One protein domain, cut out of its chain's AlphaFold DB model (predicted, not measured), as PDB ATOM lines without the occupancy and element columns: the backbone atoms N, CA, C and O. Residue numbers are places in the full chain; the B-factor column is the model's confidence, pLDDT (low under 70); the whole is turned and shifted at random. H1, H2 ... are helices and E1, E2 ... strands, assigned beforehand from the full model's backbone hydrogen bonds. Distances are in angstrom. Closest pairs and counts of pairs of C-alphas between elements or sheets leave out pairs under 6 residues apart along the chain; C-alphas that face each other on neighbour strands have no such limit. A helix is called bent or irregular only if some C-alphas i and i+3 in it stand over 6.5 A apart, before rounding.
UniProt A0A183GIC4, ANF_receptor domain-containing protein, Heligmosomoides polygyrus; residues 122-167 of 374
ATOM      1  N   TRP A 122     -24.618   0.476 -36.487       88.56
ATOM      2  CA  TRP A 122     -25.199  -0.370 -35.433       88.56
ATOM      3  C   TRP A 122     -24.167  -0.995 -34.482       88.56
ATOM      4  O   TRP A 122     -24.535  -1.751 -33.585       88.56
ATOM      5  N   SER A 123     -22.876  -0.692 -34.646       90.44
ATOM      6  CA  SER A 123     -21.799  -1.288 -33.839       90.44
ATOM      7  C   SER A 123     -21.943  -1.001 -32.340       90.44
ATOM      8  O   SER A 123     -21.796  -1.918 -31.536       90.44
ATOM      9  N   ARG A 124     -22.318   0.230 -31.957       90.88
ATOM     10  CA  ARG A 124     -22.592   0.608 -30.555       90.88
ATOM     11  C   ARG A 124     -23.756  -0.184 -29.957       90.88
ATOM     12  O   ARG A 124     -23.687  -0.621 -28.815       90.88
ATOM     13  N   HIS A 125     -24.807  -0.420 -30.740       92.12
ATOM     14  CA  HIS A 125     -25.954  -1.208 -30.285       92.12
ATOM     15  C   HIS A 125     -25.567  -2.669 -30.053       92.12
ATOM     16  O   HIS A 125     -25.948  -3.250 -29.042       92.12
ATOM     17  N   LEU A 126     -24.781  -3.253 -30.962       93.12
ATOM     18  CA  LEU A 126     -24.267  -4.612 -30.790       93.12
ATOM     19  C   LEU A 126     -23.344  -4.714 -29.574       93.12
ATOM     20  O   LEU A 126     -23.473  -5.665 -28.807       93.12
ATOM     21  N   HIS A 127     -22.468  -3.728 -29.359       93.75
ATOM     22  CA  HIS A 127     -21.653  -3.652 -28.148       93.75
ATOM     23  C   HIS A 127     -22.519  -3.742 -26.885       93.75
ATOM     24  O   HIS A 127     -22.258  -4.580 -26.026       93.75
ATOM     25  N   ASP A 128     -23.579  -2.940 -26.797       94.62
ATOM     26  CA  ASP A 128     -24.431  -2.896 -25.605       94.62
ATOM     27  C   ASP A 128     -25.187  -4.206 -25.370       94.62
ATOM     28  O   ASP A 128     -25.359  -4.614 -24.223       94.62
ATOM     29  N   VAL A 129     -25.578  -4.914 -26.435       95.00
ATOM     30  CA  VAL A 129     -26.182  -6.253 -26.334       95.00
ATOM     31  C   VAL A 129     -25.189  -7.266 -25.758       95.00
ATOM     32  O   VAL A 129     -25.532  -8.018 -24.844       95.00
ATOM     33  N   PHE A 130     -23.949  -7.280 -26.253       95.06
ATOM     34  CA  PHE A 130     -22.912  -8.174 -25.727       95.06
ATOM     35  C   PHE A 130     -22.515  -7.816 -24.292       95.06
ATOM     36  O   PHE A 130     -22.306  -8.707 -23.467       95.06
ATOM     37  N   TYR A 131     -22.454  -6.524 -23.972       95.88
ATOM     38  CA  TYR A 131     -22.162  -6.053 -22.626       95.88
ATOM     39  C   TYR A 131     -23.267  -6.455 -21.639       95.88
ATOM     40  O   TYR A 131     -22.973  -7.022 -20.584       95.88
ATOM     41  N   LEU A 132     -24.540  -6.288 -22.018       96.62
ATOM     42  CA  LEU A 132     -25.686  -6.791 -21.260       96.62
ATOM     43  C   LEU A 132     -25.590  -8.300 -21.023       96.62
ATOM     44  O   LEU A 132     -25.799  -8.754 -19.897       96.62
ATOM     45  N   TYR A 133     -25.269  -9.077 -22.060       95.12
ATOM     46  CA  TYR A 133     -25.102 -10.523 -21.931       95.12
ATOM     47  C   TYR A 133     -24.018 -10.872 -20.902       95.12
ATOM     48  O   TYR A 133     -24.276 -11.677 -20.011       95.12
ATOM     49  N   GLY A 134     -22.854 -10.218 -20.952       95.56
ATOM     50  CA  GLY A 134     -21.774 -10.425 -19.981       95.56
ATOM     51  C   GLY A 134     -22.180 -10.088 -18.541       95.56
ATOM     52  O   GLY A 134     -21.953 -10.883 -17.627       95.56
ATOM     53  N   LEU A 135     -22.846  -8.947 -18.337       95.94
ATOM     54  CA  LEU A 135     -23.372  -8.537 -17.027       95.94
ATOM     55  C   LEU A 135     -24.407  -9.531 -16.475       95.94
ATOM     56  O   LEU A 135     -24.409  -9.860 -15.283       95.94
ATOM     57  N   SER A 136     -25.284 -10.018 -17.351       95.06
ATOM     58  CA  SER A 136     -26.341 -10.971 -17.006       95.06
ATOM     59  C   SER A 136     -25.761 -12.342 -16.690       95.06
ATOM     60  O   SER A 136     -26.155 -12.963 -15.709       95.06
ATOM     61  N   LEU A 137     -24.770 -12.783 -17.467       94.75
ATOM     62  CA  LEU A 137     -24.073 -14.043 -17.252       94.75
ATOM     63  C   LEU A 137     -23.324 -14.047 -15.918       94.75
ATOM     64  O   LEU A 137     -23.441 -15.006 -15.163       94.75
ATOM     65  N   SER A 138     -22.618 -12.961 -15.592       95.12
ATOM     66  CA  SER A 138     -21.953 -12.808 -14.293       95.12
ATOM     67  C   SER A 138     -22.942 -12.926 -13.129       95.12
ATOM     68  O   SER A 138     -22.664 -13.620 -12.155       95.12
ATOM     69  N   SER A 139     -24.122 -12.314 -13.256       94.19
ATOM     70  CA  SER A 139     -25.167 -12.389 -12.225       94.19
ATOM     71  C   SER A 139     -25.799 -13.784 -12.146       94.19
ATOM     72  O   SER A 139     -26.059 -14.281 -11.056       94.19
ATOM     73  N   SER A 140     -26.009 -14.437 -13.292       94.06
ATOM     74  CA  SER A 140     -26.570 -15.790 -13.370       94.06
ATOM     75  C   SER A 140     -25.629 -16.833 -12.756       94.06
ATOM     76  O   SER A 140     -26.061 -17.650 -11.948       94.06
ATOM     77  N   LEU A 141     -24.329 -16.764 -13.064       94.31
ATOM     78  CA  LEU A 141     -23.306 -17.659 -12.507       94.31
ATOM     79  C   LEU A 141     -23.058 -17.427 -11.011       94.31
ATOM     80  O   LEU A 141     -22.674 -18.357 -10.309       94.31
ATOM     81  N   ALA A 142     -23.284 -16.210 -10.510       93.25
ATOM     82  CA  ALA A 142     -23.222 -15.941  -9.075       93.25
ATOM     83  C   ALA A 142     -24.368 -16.624  -8.304       93.25
ATOM     84  O   ALA A 142     -24.185 -16.993  -7.146       93.25
ATOM     85  N   LEU A 143     -25.534 -16.797  -8.937       89.94
ATOM     86  CA  LEU A 143     -26.697 -17.471  -8.351       89.94
ATOM     87  C   LEU A 143     -26.630 -18.994  -8.511       89.94
ATOM     88  O   LEU A 143     -26.935 -19.724  -7.572       89.94
ATOM     89  N   ASP A 144     -26.231 -19.471  -9.689       89.06
ATOM     90  CA  ASP A 144     -26.045 -20.889  -9.989       89.06
ATOM     91  C   ASP A 144     -24.706 -21.094 -10.716       89.06
ATOM     92  O   ASP A 144     -24.640 -20.997 -11.947       89.06
ATOM     93  N   PRO A 145     -23.622 -21.396  -9.979       89.94
ATOM     94  CA  PRO A 145     -22.301 -21.595 -10.568       89.94
ATOM     95  C   PRO A 145     -22.217 -22.762 -11.562       89.94
ATOM     96  O   PRO A 145     -21.278 -22.807 -12.354       89.94
ATOM     97  N   ILE A 146     -23.158 -23.713 -11.518       88.12
ATOM     98  CA  ILE A 146     -23.116 -24.943 -12.320       88.12
ATOM     99  C   ILE A 146     -23.999 -24.809 -13.565       88.12
ATOM    100  O   ILE A 146     -23.539 -25.109 -14.666       88.12
ATOM    101  N   ASN A 147     -25.241 -24.329 -13.425       88.62
ATOM    102  CA  ASN A 147     -26.191 -24.229 -14.545       88.62
ATOM    103  C   ASN A 147     -26.539 -22.791 -14.950       88.62
ATOM    104  O   ASN A 147     -27.353 -22.590 -15.849       88.62
ATOM    105  N   GLY A 148     -25.922 -21.769 -14.352       84.81
ATOM    106  CA  GLY A 148     -26.226 -20.365 -14.648       84.81
ATOM    107  C   GLY A 148     -26.012 -19.965 -16.115       84.81
ATOM    108  O   GLY A 148     -26.666 -19.040 -16.597       84.81
ATOM    109  N   LEU A 149     -25.150 -20.674 -16.853       88.75
ATOM    110  CA  LEU A 149     -24.959 -20.467 -18.295       88.75
ATOM    111  C   LEU A 149     -26.087 -21.087 -19.142       88.75
ATOM    112  O   LEU A 149     -26.464 -20.522 -20.167       88.75
ATOM    113  N   SER A 150     -26.603 -22.252 -18.746       89.62
ATOM    114  CA  SER A 150     -27.590 -23.032 -19.509       89.62
ATOM    115  C   SER A 150     -29.039 -22.744 -19.103       89.62
ATOM    116  O   SER A 150     -29.965 -23.052 -19.854       89.62
ATOM    117  N   ASN A 151     -29.258 -22.124 -17.942       91.25
ATOM    118  CA  ASN A 151     -30.580 -21.763 -17.454       91.25
ATOM    119  C   ASN A 151     -31.076 -20.447 -18.078       91.25
ATOM    120  O   ASN A 151     -30.803 -19.348 -17.587       91.25
ATOM    121  N   ALA A 152     -31.863 -20.571 -19.148       89.44
ATOM    122  CA  ALA A 152     -32.442 -19.433 -19.861       89.44
ATOM    123  C   ALA A 152     -33.367 -18.564 -18.990       89.44
ATOM    124  O   ALA A 152     -33.454 -17.356 -19.211       89.44
ATOM    125  N   ILE A 153     -34.042 -19.137 -17.986       89.81
ATOM    126  CA  ILE A 153     -34.926 -18.379 -17.089       89.81
ATOM    127  C   ILE A 153     -34.082 -17.480 -16.186       89.81
ATOM    128  O   ILE A 153     -34.297 -16.273 -16.162       89.81
ATOM    129  N   THR A 154     -33.078 -18.031 -15.501       89.81
ATOM    130  CA  THR A 154     -32.183 -17.241 -14.640       89.81
ATOM    131  C   THR A 154     -31.456 -16.162 -15.437       89.81
ATOM    132  O   THR A 154     -31.392 -15.009 -15.009       89.81
ATOM    133  N   LEU A 155     -30.977 -16.503 -16.636       91.25
ATOM    134  CA  LEU A 155     -30.278 -15.560 -17.500       91.25
ATOM    135  C   LEU A 155     -31.198 -14.434 -18.004       91.25
ATOM    136  O   LEU A 155     -30.814 -13.268 -17.950       91.25
ATOM    137  N   SER A 156     -32.414 -14.755 -18.457       90.94
ATOM    138  CA  SER A 156     -33.381 -13.746 -18.921       90.94
ATOM    139  C   SER A 156     -33.865 -12.834 -17.794       90.94
ATOM    140  O   SER A 156     -34.039 -11.639 -18.017       90.94
ATOM    141  N   GLN A 157     -34.013 -13.347 -16.570       91.31
ATOM    142  CA  GLN A 157     -34.287 -12.509 -15.399       91.31
ATOM    143  C   GLN A 157     -33.097 -11.600 -15.070       91.31
ATOM    144  O   GLN A 157     -33.288 -10.419 -14.801       91.31
ATOM    145  N   ALA A 158     -31.863 -12.102 -15.164       92.31
ATOM    146  CA  ALA A 158     -30.662 -11.297 -14.940       92.31
ATOM    147  C   ALA A 158     -30.479 -10.166 -15.976       92.31
ATOM    148  O   ALA A 158     -29.889  -9.135 -15.640       92.31
ATOM    149  N   MET A 159     -31.008 -10.338 -17.196       93.88
ATOM    150  CA  MET A 159     -31.019  -9.316 -18.255       93.88
ATOM    151  C   MET A 159     -31.936  -8.128 -17.958       93.88
ATOM    152  O   MET A 159     -31.751  -7.062 -18.543       93.88
ATOM    153  N   LYS A 160     -32.896  -8.270 -17.040       94.69
ATOM    154  CA  LYS A 160     -33.759  -7.168 -16.603       94.69
ATOM    155  C   LYS A 160     -32.967  -6.237 -15.697       94.69
ATOM    156  O   LYS A 160     -32.780  -6.499 -14.510       94.69
ATOM    157  N   ARG A 161     -32.422  -5.171 -16.278       94.31
ATOM    158  CA  ARG A 161     -31.611  -4.179 -15.564       94.31
ATOM    159  C   ARG A 161     -31.475  -2.888 -16.347       94.31
ATOM    160  O   ARG A 161     -31.786  -2.824 -17.535       94.31
ATOM    161  N   SER A 162     -30.936  -1.887 -15.663       94.62
ATOM    162  CA  SER A 162     -30.409  -0.672 -16.280       94.62
ATOM    163  C   SER A 162     -28.883  -0.690 -16.225       94.62
ATOM    164  O   SER A 162     -28.313  -1.086 -15.207       94.62
ATOM    165  N   PHE A 163     -28.215  -0.279 -17.298       93.94
ATOM    166  CA  PHE A 163     -26.757  -0.140 -17.349       93.94
ATOM    167  C   PHE A 163     -26.348   1.007 -18.280       93.94
ATOM    168  O   PHE A 163     -27.102   1.394 -19.171       93.94
ATOM    169  N   LYS A 164     -25.144   1.551 -18.077       92.50
ATOM    170  CA  LYS A 164     -24.551   2.541 -18.985       92.50
ATOM    171  C   LYS A 164     -23.801   1.813 -20.097       92.50
ATOM    172  O   LYS A 164     -22.859   1.075 -19.817       92.50
ATOM    173  N   GLY A 165     -24.266   1.973 -21.330       91.38
ATOM    174  CA  GLY A 165     -23.642   1.427 -22.532       91.38
ATOM    175  C   GLY A 165     -23.011   2.516 -23.395       91.38
ATOM    176  O   GLY A 165     -22.988   3.694 -23.040       91.38
ATOM    177  N   LEU A 166     -22.541   2.132 -24.579       90.62
ATOM    178  CA  LEU A 166     -22.083   3.072 -25.596       90.62
ATOM    179  C   LEU A 166     -23.238   3.807 -26.269       90.62
ATOM    180  O   LEU A 166     -22.981   4.796 -26.944       90.62
ATOM    181  N   THR A 167     -24.489   3.362 -26.132       90.75
ATOM    182  CA  THR A 167     -25.696   4.071 -26.606       90.75
ATOM    183  C   THR A 167     -26.457   4.774 -25.477       90.75
ATOM    184  O   THR A 167     -27.680   4.888 -25.548       90.75
TER     185      THR A 167
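This is residues 122 to 167 of the 374 residues of the protein "ANF_receptor domain-containing protein" of Heligmosomoides polygyrus (UniProt A0A183GIC4). One long helix, H1, makes the length of this small rod, and the rest of the printed part folds back along it: beyond the far end of H1 the chain turns round in a loop, a short helix, H2, packs crosswise on residues 136 to 140 of H1, and a short strand, E1, brings the chain back beside the first half of H1. The first and last printed C-alphas, those of Trp 122 and Thr 167, are only 9.9 A apart. The printed part has 46 residues with two named helices and one named strand, in the order H1, H2, E1, and its class is mostly helix; E1 pairs with no named strand. It is only just compact, close to loose, with a radius of gyration of the C-alphas of 11.1 A, and its C-alphas span 33 by 16 by 14 A, only just a rod.

Start at Trp 122, the first printed residue, and step to C-alpha 123 at (-21.799, -1.288, -33.839), where H1 begins. H1 holds residues 123 to 143, 21 residues, and is the longest helix. Look for its end at C-alpha 143, at (-26.697, -17.471, -8.351), 30.6 A from its first C-alpha; on the way z rises and y falls, while x changes little. Residues 144 to 151 then form the link to H2, which holds residues 152 to 158, 7 residues. Compare C-alpha 152 with C-alpha 158 and you will find mainly y rising, over 9.7 A from the first C-alpha of H2 to its last. After residues 159 to 161 comes E1, residues 162 to 165, 4 residues and 9.4 A from first to last C-alpha. Find its end at C-alpha 165, at (-23.642, 1.427, -22.532); along E1 x rises and z falls. Two more residues, Leu 166 and Thr 167, complete the printed part.

Begin with H1 and look at residues 136 to 140, the part of H1 that alone touches H2. There 9 pairs of C-alphas of the two helices are within 8 A, and the closest are those of Ser 136 and Ala 158, 4.8 A apart. The lines of H1 and H2 are about perpendicular, at 78 degrees, and their centres are 11.5 A apart. Read on to E1 and compare it with the earlier residues of H1: the closest C-alphas of H1 and E1 are those of Asp 128 and Gly 165, 5.4 A apart. H1 and E1 have 4 pairs of C-alphas within 8 A, and their centres are 10.2 A apart. H2 and E1 are apart, though E1 follows H2 in the chain. In the backbone, check O of residue i against N of residue i+4: in H1 and H2 every such pair is within hydrogen-bond range. Neither helix is bent.

The two C-alphas farthest apart are those of Trp 122 and Ile 146, 33.8 A, and Ile 146 lies in the link that follows H1. That link, from H1 to H2, is short, with 8 residues, and the link from H2 to E1 is tight, with 3 residues. The printed residues run from 122 to 167 without a gap, and the full chain has 374 residues. In the B-factor column you will find the pLDDT, the model's own confidence: its mean over the printed part is 92.3, and no printed residue is under 70. The mean is 94 for H1, 91 for H2 and 93 for E1.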